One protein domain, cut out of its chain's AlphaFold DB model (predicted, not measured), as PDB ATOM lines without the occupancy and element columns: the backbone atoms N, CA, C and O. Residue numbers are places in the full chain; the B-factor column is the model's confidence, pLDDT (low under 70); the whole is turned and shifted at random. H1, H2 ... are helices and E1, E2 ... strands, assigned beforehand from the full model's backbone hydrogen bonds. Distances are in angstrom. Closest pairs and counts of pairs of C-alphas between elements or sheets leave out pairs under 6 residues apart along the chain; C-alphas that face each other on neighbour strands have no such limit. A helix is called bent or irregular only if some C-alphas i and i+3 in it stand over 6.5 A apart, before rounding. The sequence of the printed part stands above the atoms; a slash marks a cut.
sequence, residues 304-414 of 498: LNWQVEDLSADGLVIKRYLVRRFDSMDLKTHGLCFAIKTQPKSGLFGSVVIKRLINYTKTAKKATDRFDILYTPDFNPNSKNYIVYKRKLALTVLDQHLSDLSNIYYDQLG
ATOM      1  N   LEU A 304     369.012 208.759 311.041       94.38
ATOM      2  CA  LEU A 304     369.253 207.827 309.939       94.38
ATOM      3  C   LEU A 304     368.498 206.499 310.092       94.38
ATOM      4  O   LEU A 304     368.279 205.790 309.113       94.38
ATOM      5  N   ASN A 305     368.063 206.151 311.300       94.75
ATOM      6  CA  ASN A 305     367.448 204.861 311.617       94.75
ATOM      7  C   ASN A 305     365.907 204.864 311.563       94.75
ATOM      8  O   ASN A 305     365.262 204.104 312.287       94.75
ATOM      9  N   TRP A 306     365.301 205.695 310.706       96.19
ATOM     10  CA  TRP A 306     363.842 205.838 310.608       96.19
ATOM     11  C   TRP A 306     363.282 205.428 309.251       96.19
ATOM     12  O   TRP A 306     363.712 205.923 308.211       96.19
ATOM     13  N   GLN A 307     362.221 204.635 309.298       95.75
ATOM     14  CA  GLN A 307     361.349 204.285 308.190       95.75
ATOM     15  C   GLN A 307     360.061 205.117 308.258       95.75
ATOM     16  O   GLN A 307     359.358 205.151 309.271       95.75
ATOM     17  N   VAL A 308     359.738 205.786 307.157       95.62
ATOM     18  CA  VAL A 308     358.516 206.581 306.980       95.62
ATOM     19  C   VAL A 308     357.924 206.225 305.627       95.62
ATOM     20  O   VAL A 308     358.676 205.973 304.686       95.62
ATOM     21  N   GLU A 309     356.596 206.211 305.511       94.75
ATOM     22  CA  GLU A 309     355.955 205.853 304.248       94.75
ATOM     23  C   GLU A 309     356.404 206.776 303.112       94.75
ATOM     24  O   GLU A 309     356.704 207.959 303.317       94.75
ATOM     25  N   ASP A 310     356.462 206.225 301.903       94.44
ATOM     26  CA  ASP A 310     356.819 206.988 300.715       94.44
ATOM     27  C   ASP A 310     355.817 208.128 300.505       94.44
ATOM     28  O   ASP A 310     354.610 207.972 300.696       94.44
ATOM     29  N   LEU A 311     356.340 209.310 300.168       92.88
ATOM     30  CA  LEU A 311     355.558 210.529 299.925       92.88
ATOM     31  C   LEU A 311     354.678 210.991 301.112       92.88
ATOM     32  O   LEU A 311     353.809 211.848 300.941       92.88
ATOM     33  N   SER A 312     354.924 210.494 302.332       92.38
ATOM     34  CA  SER A 312     354.132 210.835 303.520       92.38
ATOM     35  C   SER A 312     354.634 212.099 304.221       92.38
ATOM     36  O   SER A 312     355.504 212.062 305.093       92.38
ATOM     37  N   ALA A 313     354.026 213.242 303.887       92.00
ATOM     38  CA  ALA A 313     354.296 214.506 304.577       92.00
ATOM     39  C   ALA A 313     353.974 214.429 306.082       92.00
ATOM     40  O   ALA A 313     354.730 214.943 306.905       92.00
ATOM     41  N   ASP A 314     352.881 213.752 306.449       90.94
ATOM     42  CA  ASP A 314     352.472 213.570 307.846       90.94
ATOM     43  C   ASP A 314     353.485 212.722 308.627       90.94
ATOM     44  O   ASP A 314     353.882 213.097 309.732       90.94
ATOM     45  N   GLY A 315     353.947 211.610 308.044       93.94
ATOM     46  CA  GLY A 315     354.966 210.765 308.663       93.94
ATOM     47  C   GLY A 315     356.285 211.511 308.871       93.94
ATOM     48  O   GLY A 315     356.896 211.403 309.933       93.94
ATOM     49  N   LEU A 316     356.681 212.351 307.907       94.88
ATOM     50  CA  LEU A 316     357.897 213.157 308.004       94.88
ATOM     51  C   LEU A 316     357.805 214.238 309.092       94.88
ATOM     52  O   LEU A 316     358.784 214.495 309.795       94.88
ATOM     53  N   VAL A 317     356.631 214.853 309.272       94.94
ATOM     54  CA  VAL A 317     356.381 215.797 310.374       94.94
ATOM     55  C   VAL A 317     356.539 215.103 311.727       94.94
ATOM     56  O   VAL A 317     357.219 215.637 312.603       94.94
ATOM     57  N   ILE A 318     355.973 213.901 311.882       95.19
ATOM     58  CA  ILE A 318     356.101 213.104 313.111       95.19
ATOM     59  C   ILE A 318     357.566 212.717 313.353       95.19
ATOM     60  O   ILE A 318     358.064 212.929 314.458       95.19
ATOM     61  N   LYS A 319     358.280 212.232 312.325       96.69
ATOM     62  CA  LYS A 319     359.713 211.895 312.411       96.69
ATOM     63  C   LYS A 319     360.519 213.080 312.929       96.69
ATOM     64  O   LYS A 319     361.231 212.958 313.915       96.69
ATOM     65  N   ARG A 320     360.381 214.246 312.293       95.69
ATOM     66  CA  ARG A 320     361.131 215.457 312.667       95.69
ATOM     67  C   ARG A 320     360.816 215.929 314.079       95.69
ATOM     68  O   ARG A 320     361.709 216.425 314.758       95.69
ATOM     69  N   TYR A 321     359.559 215.811 314.502       95.50
ATOM     70  CA  TYR A 321     359.171 216.114 315.875       95.50
ATOM     71  C   TYR A 321     359.903 215.198 316.863       95.50
ATOM     72  O   TYR A 321     360.546 215.699 317.780       95.50
ATOM     73  N   LEU A 322     359.865 213.881 316.641       96.75
ATOM     74  CA  LEU A 322     360.487 212.893 317.526       96.75
ATOM     75  C   LEU A 322     362.013 212.989 317.547       96.75
ATOM     76  O   LEU A 322     362.596 212.993 318.623       96.75
ATOM     77  N   VAL A 323     362.651 213.147 316.387       95.88
ATOM     78  CA  VAL A 323     364.108 213.327 316.279       95.88
ATOM     79  C   VAL A 323     364.575 214.524 317.111       95.88
ATOM     80  O   VAL A 323     365.466 214.376 317.934       95.88
ATOM     81  N   ARG A 324     363.898 215.679 317.016       95.38
ATOM     82  CA  ARG A 324     364.236 216.854 317.844       95.38
ATOM     83  C   ARG A 324     364.092 216.591 319.341       95.38
ATOM     84  O   ARG A 324     364.830 217.165 320.137       95.38
ATOM     85  N   ARG A 325     363.117 215.768 319.737       95.75
ATOM     86  CA  ARG A 325     362.948 215.363 321.139       95.75
ATOM     87  C   ARG A 325     364.089 214.445 321.571       95.75
ATOM     88  O   ARG A 325     364.628 214.658 322.648       95.75
ATOM     89  N   PHE A 326     364.491 213.494 320.729       94.75
ATOM     90  CA  PHE A 326     365.634 212.614 320.992       94.75
ATOM     91  C   PHE A 326     366.927 213.411 321.145       94.75
ATOM     92  O   PHE A 326     367.644 213.189 322.113       94.75
ATOM     93  N   ASP A 327     367.167 214.388 320.266       92.56
ATOM     94  CA  ASP A 327     368.315 215.297 320.364       92.56
ATOM     95  C   ASP A 327     368.296 216.075 321.689       92.56
ATOM     96  O   ASP A 327     369.311 216.179 322.366       92.56
ATOM     97  N   SER A 328     367.126 216.578 322.106       93.00
ATOM     98  CA  SER A 328     366.998 217.315 323.374       93.00
ATOM     99  C   SER A 328     367.208 216.461 324.630       93.00
ATOM    100  O   SER A 328     367.437 217.016 325.699       93.00
ATOM    101  N   MET A 329     367.099 215.136 324.507       92.31
ATOM    102  CA  MET A 329     367.299 214.169 325.592       92.31
ATOM    103  C   MET A 329     368.665 213.472 325.513       92.31
ATOM    104  O   MET A 329     368.935 212.614 326.345       92.31
ATOM    105  N   ASP A 330     369.489 213.798 324.509       91.62
ATOM    106  CA  ASP A 330     370.743 213.101 324.190       91.62
ATOM    107  C   ASP A 330     370.568 211.571 324.071       91.62
ATOM    108  O   ASP A 330     371.349 210.757 324.568       91.62
ATOM    109  N   LEU A 331     369.465 211.155 323.436       91.12
ATOM    110  CA  LEU A 331     369.077 209.750 323.384       91.12
ATOM    111  C   LEU A 331     369.921 208.970 322.367       91.12
ATOM    112  O   LEU A 331     369.816 209.169 321.151       91.12
ATOM    113  N   LYS A 332     370.683 207.984 322.848       90.19
ATOM    114  CA  LYS A 332     371.435 207.062 321.992       90.19
ATOM    115  C   LYS A 332     370.530 205.963 321.439       90.19
ATOM    116  O   LYS A 332     370.127 205.071 322.167       90.19
ATOM    117  N   THR A 333     370.308 205.922 320.131       91.56
ATOM    118  CA  THR A 333     369.435 204.907 319.499       91.56
ATOM    119  C   THR A 333     370.178 203.918 318.596       91.56
ATOM    120  O   THR A 333     369.592 203.350 317.672       91.56
ATOM    121  N   HIS A 334     371.487 203.762 318.786       89.88
ATOM    122  CA  HIS A 334     372.286 202.829 317.995       89.88
ATOM    123  C   HIS A 334     371.803 201.385 318.211       89.88
ATOM    124  O   HIS A 334     371.503 200.996 319.333       89.88
ATOM    125  N   GLY A 335     371.708 200.602 317.135       89.06
ATOM    126  CA  GLY A 335     371.144 199.243 317.173       89.06
ATOM    127  C   GLY A 335     369.611 199.183 317.110       89.06
ATOM    128  O   GLY A 335     369.055 198.120 316.851       89.06
ATOM    129  N   LEU A 336     368.920 200.319 317.248       93.88
ATOM    130  CA  LEU A 336     367.472 200.425 317.075       93.88
ATOM    131  C   LEU A 336     367.115 201.049 315.730       93.88
ATOM    132  O   LEU A 336     367.859 201.871 315.188       93.88
ATOM    133  N   CYS A 337     365.939 200.704 315.211       95.56
ATOM    134  CA  CYS A 337     365.330 201.391 314.085       95.56
ATOM    135  C   CYS A 337     363.827 201.565 314.289       95.56
ATOM    136  O   CYS A 337     363.134 200.708 314.840       95.56
ATOM    137  N   PHE A 338     363.317 202.702 313.838       97.00
ATOM    138  CA  PHE A 338     361.960 203.139 314.114       97.00
ATOM    139  C   PHE A 338     361.150 203.184 312.828       97.00
ATOM    140  O   PHE A 338     361.646 203.639 311.803       97.00
ATOM    141  N   ALA A 339     359.884 202.783 312.875       96.75
ATOM    142  CA  ALA A 339     358.959 202.969 311.765       96.75
ATOM    143  C   ALA A 339     357.743 203.778 312.187       96.75
ATOM    144  O   ALA A 339     357.078 203.440 313.165       96.75
ATOM    145  N   ILE A 340     357.396 204.800 311.411       96.62
ATOM    146  CA  ILE A 340     356.156 205.552 311.592       96.62
ATOM    147  C   ILE A 340     355.152 205.042 310.570       96.62
ATOM    148  O   ILE A 340     355.342 205.208 309.368       96.62
ATOM    149  N   LYS A 341     354.086 204.412 311.067       94.56
ATOM    150  CA  LYS A 341     352.985 203.903 310.260       94.56
ATOM    151  C   LYS A 341     351.789 204.833 310.377       94.56
ATOM    152  O   LYS A 341     351.074 204.800 311.381       94.56
ATOM    153  N   THR A 342     351.567 205.664 309.370       90.94
ATOM    154  CA  THR A 342     350.421 206.583 309.309       90.94
ATOM    155  C   THR A 342     349.200 205.972 308.625       90.94
ATOM    156  O   THR A 342     348.094 206.483 308.800       90.94
ATOM    157  N   GLN A 343     349.375 204.864 307.895       85.56
ATOM    158  CA  GLN A 343     348.317 204.215 307.116       85.56
ATOM    159  C   GLN A 343     348.056 202.758 307.551       85.56
ATOM    160  O   GLN A 343     348.969 202.079 308.032       85.56
ATOM    161  N   PRO A 344     346.837 202.209 307.347       71.38
ATOM    162  CA  PRO A 344     346.473 200.875 307.838       71.38
ATOM    163  C   PRO A 344     347.252 199.732 307.181       71.38
ATOM    164  O   PRO A 344     347.466 198.700 307.814       71.38
ATOM    165  N   LYS A 345     347.669 199.906 305.921       71.75
ATOM    166  CA  LYS A 345     348.319 198.878 305.089       71.75
ATOM    167  C   LYS A 345     349.791 199.201 304.810       71.75
ATOM    168  O   LYS A 345     350.282 199.011 303.703       71.75
ATOM    169  N   SER A 346     350.497 199.698 305.822       78.69
ATOM    170  CA  SER A 346     351.912 200.052 305.711       78.69
ATOM    171  C   SER A 346     352.822 198.827 305.869       78.69
ATOM    172  O   SER A 346     352.835 198.164 306.912       78.69
ATOM    173  N   GLY A 347     353.599 198.540 304.820       80.00
ATOM    174  CA  GLY A 347     354.582 197.452 304.777       80.00
ATOM    175  C   GLY A 347     355.910 197.758 305.474       80.00
ATOM    176  O   GLY A 347     356.817 196.930 305.400       80.00
ATOM    177  N   LEU A 348     356.033 198.920 306.129       89.50
ATOM    178  CA  LEU A 348     357.261 199.328 306.811       89.50
ATOM    179  C   LEU A 348     357.648 198.361 307.934       89.50
ATOM    180  O   LEU A 348     356.797 197.722 308.565       89.50
ATOM    181  N   PHE A 349     358.943 198.308 308.203       90.06
ATOM    182  CA  PHE A 349     359.561 197.489 309.235       90.06
ATOM    183  C   PHE A 349     360.341 198.388 310.196       90.06
ATOM    184  O   PHE A 349     360.783 199.467 309.809       90.06
ATOM    185  N   GLY A 350     360.499 197.945 311.436       93.88
ATOM    186  CA  GLY A 350     361.304 198.617 312.448       93.88
ATOM    187  C   GLY A 350     361.392 197.745 313.692       93.88
ATOM    188  O   GLY A 350     360.490 196.936 313.921       93.88
ATOM    189  N   SER A 351     362.447 197.899 314.489       95.19
ATOM    190  CA  SER A 351     362.515 197.257 315.804       95.19
ATOM    191  C   SER A 351     361.528 197.898 316.776       95.19
ATOM    192  O   SER A 351     361.015 197.227 317.665       95.19
ATOM    193  N   VAL A 352     361.187 199.169 316.543       97.00
ATOM    194  CA  VAL A 352     360.097 199.893 317.201       97.00
ATOM    195  C   VAL A 352     359.171 200.506 316.145       97.00
ATOM    196  O   VAL A 352     359.609 201.135 315.185       97.00
ATOM    197  N   VAL A 353     357.861 200.338 316.303       96.81
ATOM    198  CA  VAL A 353     356.830 200.819 315.377       96.81
ATOM    199  C   VAL A 353     355.874 201.757 316.095       96.81
ATOM    200  O   VAL A 353     355.215 201.380 317.058       96.81
ATOM    201  N   ILE A 354     355.730 202.961 315.553       97.38
ATOM    202  CA  ILE A 354     354.761 203.972 315.968       97.38
ATOM    203  C   ILE A 354     353.604 203.936 314.972       97.38
ATOM    204  O   ILE A 354     353.722 204.408 313.841       97.38
ATOM    205  N   LYS A 355     352.475 203.352 315.369       95.25
ATOM    206  CA  LYS A 355     351.295 203.186 314.516       95.25
ATOM    207  C   LYS A 355     350.223 204.209 314.867       95.25
ATOM    208  O   LYS A 355     349.634 204.141 315.941       95.25
ATOM    209  N   ARG A 356     349.907 205.113 313.941       92.94
ATOM    210  CA  ARG A 356     348.774 206.038 314.073       92.94
ATOM    211  C   ARG A 356     347.454 205.267 314.022       92.94
ATOM    212  O   ARG A 356     347.227 204.439 313.140       92.94
ATOM    213  N   LEU A 357     346.571 205.567 314.962       88.81
ATOM    214  CA  LEU A 357     345.187 205.119 314.980       88.81
ATOM    215  C   LEU A 357     344.346 206.114 314.182       88.81
ATOM    216  O   LEU A 357     344.378 207.317 314.439       88.81
ATOM    217  N   ILE A 358     343.597 205.611 313.204       72.00
ATOM    218  CA  ILE A 358     342.704 206.444 312.397       72.00
ATOM    219  C   ILE A 358     341.428 206.711 313.193       72.00
ATOM    220  O   ILE A 358     340.688 205.785 313.519       72.00
ATOM    221  N   ASN A 359     341.159 207.985 313.476       64.56
ATOM    222  CA  ASN A 359     339.887 208.436 314.033       64.56
ATOM    223  C   ASN A 359     338.923 208.769 312.884       64.56
ATOM    224  O   ASN A 359     339.130 209.740 312.162       64.56
ATOM    225  N   TYR A 360     337.848 207.994 312.727       58.34
ATOM    226  CA  TYR A 360     336.861 208.156 311.643       58.34
ATOM    227  C   TYR A 360     335.829 209.286 311.871       58.34
ATOM    228  O   TYR A 360     334.828 209.375 311.165       58.34
ATOM    229  N   THR A 361     336.030 210.162 312.859       54.56
ATOM    230  CA  THR A 361     335.092 211.254 313.176       54.56
ATOM    231  C   THR A 361     335.315 212.482 312.285       54.56
ATOM    232  O   THR A 361     336.440 212.967 312.182       54.56
ATOM    233  N   LYS A 362     334.229 213.043 311.722       47.34
ATOM    234  CA  LYS A 362     334.200 214.165 310.748       47.34
ATOM    235  C   LYS A 362     334.899 215.475 311.180       47.34
ATOM    236  O   LYS A 362     335.083 216.354 310.347       47.34
ATOM    237  N   THR A 363     335.295 215.618 312.444       51.78
ATOM    238  CA  THR A 363     335.914 216.825 313.036       51.78
ATOM    239  C   THR A 363     337.348 216.617 313.543       51.78
ATOM    240  O   THR A 363     337.890 217.501 314.210       51.78
ATOM    241  N   ALA A 364     337.981 215.468 313.274       54.97
ATOM    242  CA  ALA A 364     339.263 215.104 313.882       54.97
ATOM    243  C   ALA A 364     340.413 216.052 313.476       54.97
ATOM    244  O   ALA A 364     341.013 215.932 312.409       54.97
ATOM    245  N   LYS A 365     340.747 217.001 314.359       63.25
ATOM    246  CA  LYS A 365     341.979 217.799 314.277       63.25
ATOM    247  C   LYS A 365     343.181 216.873 314.497       63.25
ATOM    248  O   LYS A 365     343.142 216.064 315.412       63.25
ATOM    249  N   LYS A 366     344.289 217.059 313.767       65.94
ATOM    250  CA  LYS A 366     345.547 216.286 313.941       65.94
ATOM    251  C   LYS A 366     346.032 216.186 315.404       65.94
ATOM    252  O   LYS A 366     346.623 215.192 315.799       65.94
ATOM    253  N   ALA A 367     345.722 217.175 316.248       67.06
ATOM    254  CA  ALA A 367     346.028 217.151 317.684       67.06
ATOM    255  C   ALA A 367     345.314 216.028 318.478       67.06
ATOM    256  O   ALA A 367     345.719 215.705 319.593       67.06
ATOM    257  N   THR A 368     344.250 215.428 317.935       75.00
ATOM    258  CA  THR A 368     343.533 214.305 318.559       75.00
ATOM    259  C   THR A 368     344.000 212.942 318.058       75.00
ATOM    260  O   THR A 368     343.465 211.928 318.512       75.00
ATOM    261  N   ASP A 369     345.002 212.895 317.175       85.75
ATOM    262  CA  ASP A 369     345.598 211.636 316.745       85.75
ATOM    263  C   ASP A 369     346.094 210.841 317.957       85.75
ATOM    264  O   ASP A 369     346.542 211.385 318.978       85.75
ATOM    265  N   ARG A 370     345.949 209.523 317.854       92.50
ATOM    266  CA  ARG A 370     346.408 208.571 318.859       92.50
ATOM    267  C   ARG A 370     347.342 207.571 318.210       92.50
ATOM    268  O   ARG A 370     347.183 207.266 317.033       92.50
ATOM    269  N   PHE A 371     348.298 207.065 318.973       95.38
ATOM    270  CA  PHE A 371     349.340 206.181 318.474       95.38
ATOM    271  C   PHE A 371     349.486 204.957 319.370       95.38
ATOM    272  O   PHE A 371     349.449 205.059 320.596       95.38
ATOM    273  N   ASP A 372     349.680 203.805 318.746       96.75
ATOM    274  CA  ASP A 372     350.169 202.604 319.409       96.75
ATOM    275  C   ASP A 372     351.684 202.516 319.193       96.75
ATOM    276  O   ASP A 372     352.168 202.775 318.089       96.75
ATOM    277  N   ILE A 373     352.424 202.134 320.232       98.06
ATOM    278  CA  ILE A 373     353.840 201.775 320.134       98.06
ATOM    279  C   ILE A 373     353.933 200.256 320.226       98.06
ATOM    280  O   ILE A 373     353.410 199.640 321.159       98.06
ATOM    281  N   LEU A 374     354.603 199.659 319.249       96.50
ATOM    282  CA  LEU A 374     354.936 198.245 319.209       96.50
ATOM    283  C   LEU A 374     356.450 198.087 319.071       96.50
ATOM    284  O   LEU A 374     357.114 198.992 318.580       96.50
ATOM    285  N   TYR A 375     356.989 196.943 319.459       96.25
ATOM    286  CA  TYR A 375     358.396 196.599 319.264       96.25
ATOM    287  C   TYR A 375     358.529 195.109 318.954       96.25
ATOM    288  O   TYR A 375     357.569 194.358 319.131       96.25
ATOM    289  N   THR A 376     359.674 194.678 318.442       93.62
ATOM    290  CA  THR A 376     359.938 193.259 318.176       93.62
ATOM    291  C   THR A 376     360.692 192.594 319.334       93.62
ATOM    292  O   THR A 376     361.448 193.278 320.025       93.62
ATOM    293  N   PRO A 377     360.531 191.270 319.553       89.81
ATOM    294  CA  PRO A 377     361.407 190.505 320.435       89.81
ATOM    295  C   PRO A 377     362.880 190.783 320.126       89.81
ATOM    296  O   PRO A 377     363.259 190.873 318.950       89.81
ATOM    297  N   ASP A 378     363.670 190.983 321.182       89.25
ATOM    298  CA  ASP A 378     365.102 191.316 321.143       89.25
ATOM    299  C   ASP A 378     365.449 192.536 320.276       89.25
ATOM    300  O   ASP A 378     366.582 192.698 319.820       89.25
ATOM    301  N   PHE A 379     364.454 193.385 319.989       92.56
ATOM    302  CA  PHE A 379     364.554 194.503 319.053       92.56
ATOM    303  C   PHE A 379     365.112 194.100 317.678       92.56
ATOM    304  O   PHE A 379     365.691 194.920 316.967       92.56
ATOM    305  N   ASN A 380     364.899 192.849 317.264       91.12
ATOM    306  CA  ASN A 380     365.288 192.374 315.944       91.12
ATOM    307  C   ASN A 380     364.209 192.762 314.914       91.12
ATOM    308  O   ASN A 380     363.109 192.199 314.948       91.12
ATOM    309  N   PRO A 381     364.467 193.693 313.981       90.62
ATOM    310  CA  PRO A 381     363.458 194.142 313.021       90.62
ATOM    311  C   PRO A 381     363.107 193.090 311.956       90.62
ATOM    312  O   PRO A 381     362.104 193.245 311.254       90.62
ATOM    313  N   ASN A 382     363.908 192.027 311.830       87.75
ATOM    314  CA  ASN A 382     363.689 190.962 310.855       87.75
ATOM    315  C   ASN A 382     362.604 189.971 311.286       87.75
ATOM    316  O   ASN A 382     361.995 189.349 310.421       87.75
ATOM    317  N   SER A 383     362.309 189.862 312.589       81.62
ATOM    318  CA  SER A 383     361.291 188.925 313.091       81.62
ATOM    319  C   SER A 383     359.871 189.325 312.685       81.62
ATOM    320  O   SER A 383     359.029 188.465 312.460       81.62
ATOM    321  N   LYS A 384     359.592 190.637 312.609       77.00
ATOM    322  CA  LYS A 384     358.262 191.238 312.361       77.00
ATOM    323  C   LYS A 384     357.140 190.775 313.301       77.00
ATOM    324  O   LYS A 384     355.978 191.128 313.082       77.00
ATOM    325  N   ASN A 385     357.486 190.067 314.367       85.50
ATOM    326  CA  ASN A 385     356.583 189.691 315.440       85.50
ATOM    327  C   ASN A 385     356.492 190.874 316.394       85.50
ATOM    328  O   ASN A 385     357.450 191.183 317.087       85.50
ATOM    329  N   TYR A 386     355.371 191.590 316.383       90.69
ATOM    330  CA  TYR A 386     355.236 192.823 317.156       90.69
ATOM    331  C   TYR A 386     354.546 192.581 318.494       90.69
ATOM    332  O   TYR A 386     353.384 192.176 318.545       90.69
ATOM    333  N   ILE A 387     355.239 192.933 319.571       93.94
ATOM    334  CA  ILE A 387     354.700 193.049 320.919       93.94
ATOM    335  C   ILE A 387     354.187 194.476 321.095       93.94
ATOM    336  O   ILE A 387     354.850 195.456 320.754       93.94
ATOM    337  N   VAL A 388     352.975 194.611 321.622       96.75
ATOM    338  CA  VAL A 388     352.403 195.922 321.928       96.75
ATOM    339  C   VAL A 388     353.030 196.434 323.220       96.75
ATOM    340  O   VAL A 388     352.849 195.822 324.266       96.75
ATOM    341  N   TYR A 389     353.718 197.574 323.153       97.50
ATOM    342  CA  TYR A 389     354.265 198.250 324.331       97.50
ATOM    343  C   TYR A 389     353.193 199.106 325.017       97.50
ATOM    344  O   TYR A 389     352.885 198.922 326.191       97.50
ATOM    345  N   LYS A 390     352.565 200.019 324.264       97.62
ATOM    346  CA  LYS A 390     351.462 200.861 324.748       97.62
ATOM    347  C   LYS A 390     350.499 201.223 323.630       97.62
ATOM    348  O   LYS A 390     350.866 201.250 322.458       97.62
ATOM    349  N   ARG A 391     349.260 201.543 324.008       97.12
ATOM    350  CA  ARG A 391     348.193 201.918 323.076       97.12
ATOM    351  C   ARG A 391     347.640 203.309 323.330       97.12
ATOM    352  O   ARG A 391     347.665 203.794 324.458       97.12
ATOM    353  N   LYS A 392     347.042 203.886 322.285       94.50
ATOM    354  CA  LYS A 392     346.239 205.120 322.333       94.50
ATOM    355  C   LYS A 392     346.961 206.313 322.985       94.50
ATOM    356  O   LYS A 392     346.351 207.092 323.714       94.50
ATOM    357  N   LEU A 393     348.248 206.474 322.702       95.69
ATOM    358  CA  LEU A 393     349.076 207.568 323.203       95.69
ATOM    359  C   LEU A 393     348.897 208.841 322.373       95.69
ATOM    360  O   LEU A 393     348.655 208.774 321.171       95.69
ATOM    361  N   ALA A 394     349.040 210.007 322.999       93.88
ATOM    362  CA  ALA A 394     349.178 211.269 322.274       93.88
ATOM    363  C   ALA A 394     350.603 211.412 321.710       93.88
ATOM    364  O   ALA A 394     351.545 210.862 322.277       93.88
ATOM    365  N   LEU A 395     350.776 212.190 320.636       93.50
ATOM    366  CA  LEU A 395     352.096 212.452 320.035       93.50
ATOM    367  C   LEU A 395     353.103 213.026 321.050       93.50
ATOM    368  O   LEU A 395     354.278 212.682 321.014       93.50
ATOM    369  N   THR A 396     352.628 213.865 321.972       94.12
ATOM    370  CA  THR A 396     353.445 214.614 322.941       94.12
ATOM    371  C   THR A 396     354.078 213.777 324.047       94.12
ATOM    372  O   THR A 396     354.838 214.328 324.830       94.12
ATOM    373  N   VAL A 397     353.719 212.496 324.160       95.94
ATOM    374  CA  VAL A 397     354.272 211.575 325.170       95.94
ATOM    375  C   VAL A 397     355.013 210.394 324.540       95.94
ATOM    376  O   VAL A 397     355.440 209.483 325.247       95.94
ATOM    377  N   LEU A 398     355.106 210.346 323.205       96.81
ATOM    378  CA  LEU A 398     355.741 209.221 322.515       96.81
ATOM    379  C   LEU A 398     357.240 209.181 322.768       96.81
ATOM    380  O   LEU A 398     357.785 208.112 322.984       96.81
ATOM    381  N   ASP A 399     357.894 210.330 322.755       95.50
ATOM    382  CA  ASP A 399     359.318 210.493 323.018       95.50
ATOM    383  C   ASP A 399     359.757 209.880 324.354       95.50
ATOM    384  O   ASP A 399     360.720 209.119 324.358       95.50
ATOM    385  N   GLN A 400     359.014 210.116 325.442       96.31
ATOM    386  CA  GLN A 400     359.303 209.497 326.742       96.31
ATOM    387  C   GLN A 400     359.261 207.968 326.643       96.31
ATOM    388  O   GLN A 400     360.191 207.280 327.042       96.31
ATOM    389  N   HIS A 401     358.206 207.430 326.037       97.81
ATOM    390  CA  HIS A 401     358.028 205.988 325.891       97.81
ATOM    391  C   HIS A 401     359.031 205.332 324.936       97.81
ATOM    392  O   HIS A 401     359.416 204.180 325.130       97.81
ATOM    393  N   LEU A 402     359.468 206.052 323.905       97.31
ATOM    394  CA  LEU A 402     360.527 205.591 323.014       97.31
ATOM    395  C   LEU A 402     361.896 205.634 323.711       97.31
ATOM    396  O   LEU A 402     362.707 204.741 323.477       97.31
ATOM    397  N   SER A 403     362.130 206.606 324.598       95.69
ATOM    398  CA  SER A 403     363.302 206.628 325.479       95.69
ATOM    399  C   SER A 403     363.304 205.431 326.432       95.69
ATOM    400  O   SER A 403     364.325 204.759 326.553       95.69
ATOM    401  N   ASP A 404     362.162 205.106 327.047       96.06
ATOM    402  CA  ASP A 404     362.032 203.939 327.928       96.06
ATOM    403  C   ASP A 404     362.360 202.633 327.178       96.06
ATOM    404  O   ASP A 404     363.099 201.790 327.682       96.06
ATOM    405  N   LEU A 405     361.860 202.473 325.945       95.62
ATOM    406  CA  LEU A 405     362.192 201.324 325.091       95.62
ATOM    407  C   LEU A 405     363.676 201.273 324.719       95.62
ATOM    408  O   LEU A 405     364.246 200.186 324.646       95.62
ATOM    409  N   SER A 406     364.304 202.430 324.503       94.50
ATOM    410  CA  SER A 406     365.743 202.505 324.271       94.50
ATOM    411  C   SER A 406     366.530 202.015 325.485       94.50
ATOM    412  O   SER A 406     367.470 201.245 325.321       94.50
ATOM    413  N   ASN A 407     366.122 202.390 326.699       92.44
ATOM    414  CA  ASN A 407     366.751 201.906 327.931       92.44
ATOM    415  C   ASN A 407     366.594 200.387 328.078       92.44
ATOM    416  O   ASN A 407     367.587 199.693 328.264       92.44
ATOM    417  N   ILE A 408     365.378 199.865 327.863       92.75
ATOM    418  CA  ILE A 408     365.107 198.417 327.884       92.75
ATOM    419  C   ILE A 408     366.029 197.669 326.911       92.75
ATOM    420  O   ILE A 408     366.549 196.610 327.255       92.75
ATOM    421  N   TYR A 409     366.256 198.209 325.710       92.44
ATOM    422  CA  TYR A 409     367.174 197.609 324.743       92.44
ATOM    423  C   TYR A 409     368.609 197.502 325.274       92.44
ATOM    424  O   TYR A 409     369.207 196.431 325.187       92.44
ATOM    425  N   TYR A 410     369.173 198.579 325.833       89.50
ATOM    426  CA  TYR A 410     370.548 198.537 326.346       89.50
ATOM    427  C   TYR A 410     370.682 197.679 327.601       89.50
ATOM    428  O   TYR A 410     371.683 196.977 327.734       89.50
ATOM    429  N   ASP A 411     369.670 197.663 328.467       87.94
ATOM    430  CA  ASP A 411     369.645 196.777 329.632       87.94
ATOM    431  C   ASP A 411     369.658 195.299 329.201       87.94
ATOM    432  O   ASP A 411     370.392 194.485 329.764       87.94
ATOM    433  N   GLN A 412     368.918 194.952 328.139       87.31
ATOM    434  CA  GLN A 412     368.884 193.599 327.564       87.31
ATOM    435  C   GLN A 412     370.204 193.158 326.924       87.31
ATOM    436  O   GLN A 412     370.426 191.957 326.777       87.31
ATOM    437  N   LEU A 413     371.108 194.082 326.573       82.50
ATOM    438  CA  LEU A 413     372.441 193.699 326.100       82.50
ATOM    439  C   LEU A 413     373.261 192.994 327.191       82.50
ATOM    440  O   LEU A 413     374.257 192.355 326.859       82.50
ATOM    441  N   GLY A 414     372.869 193.100 328.469       68.69
ATOM    442  CA  GLY A 414     373.452 192.325 329.571       68.69
ATOM    443  C   GLY A 414     374.911 192.664 329.891       68.69
ATOM    444  O   GLY A 414     375.537 191.998 330.714       68.69
TER     445      GLY A 414
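Overview. This is residues 304 to 414 of the 498 residues of the protein "Rubredoxin" of Pedobacter rhizosphaerae (UniProt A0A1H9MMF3). One twisted sheet of five strands has two helices, H1 and H2, over one of its faces, H1 over the E1 and E2 side and H2 over E4, while residues 360 to 365, in the loop between E3 and E4, stick out from the body. The printed part has 111 residues, with named elements in the order E1, H1, E2, E3, E4, E5, H2. The sheet runs E1, E2, E3, E4, E5 and is mixed: E1, E2 and E3 are parallel neighbours, and E3, E4 and E5 antiparallel ones. The class is mixed, helices and strands, in two layers, a sheet with helices on one face. The whole is compact, with a radius of gyration of the C-alphas of 13.6 A, yet elongated in outline, spanning 49 by 30 by 25 A.

Along the chain. Begin with the sheet and find C-alpha 306 at (363.842, 205.838, 310.608), where E1, residues 306 to 308, starts. Beside it in the sheet comes E2, residues 338 to 341, 9.8 A from first to last C-alpha. Next look at E3, residues 352 to 357, which is 16.0 A long, and at E4, residues 370 to 375, 16.9 A. E5, residues 387 to 393, measures 15.7 A. Then find C-alpha 313 at (354.296, 214.506, 304.577); from there H1, residues 313 to 328, runs 22.9 A. H2, residues 395 to 412, is the longest helix at 26.3 A and ends at C-alpha 412, at (368.884, 193.599, 327.564). It is irregular: C-alphas 396 and 399 are 7.2 A apart.

Arrangement. Start in the sheet, where E1 and E5 are the edge strands. E1 and E2 are parallel at 12 degrees, with N 307 and O 338 within hydrogen-bond range at 2.8 A. E2 and E3 are parallel at 18 degrees; look for N 354 and O 339 at 2.8 A. E3, E4 and E5 form a meander, each strand the antiparallel neighbour of the one before. In the hairpin of E3 and E4, N 355 and O 372 are 2.8 A apart. In the hairpin of E4 and E5, find N 373 and O 390 at 2.9 A. E1, H1 and E2 form a strand-helix-strand unit, two parallel neighbour strands with a helix between them along the chain, and its crossover is left-handed. H1 is on the sheet at a height of 10.2 A, over E2 and only just over E1, on which 3 of its C-alphas fall. It runs along the strands, at 26 degrees to E2 on the local plane; its closest C-alpha pair with E2 is Gly 315 and Ile 340, 6.1 A. H2 is on the same face at a height of 9.1 A, over E4, and runs along the strands, at 9 degrees to E4 on the local plane. The closest C-alphas of E4 and H2 are those of Arg 370 and Leu 395, 7.0 A apart. H1 touches H2 with residues 322 to 326 alone, the closest C-alphas being those of Leu 322 and Asp 399 at 6.1 A. They run the same way at a steep tilt of 59 degrees. In H1 every O i to N i+4 pair is within hydrogen-bond range; in H2 11 of 14 are.

Size, cuts and confidence. The two C-alphas farthest apart are those of Lys 362 and Gly 414, at 48.7 A. The printed part has no cut. The links from E3 to E4 and from E4 to E5 are long, with 12 and 11 residues. Residues 360 to 365, in the first of these, stand free. Mean pLDDT of the printed part is 89.2; residues 359 to 367 and residue 414 are under 70.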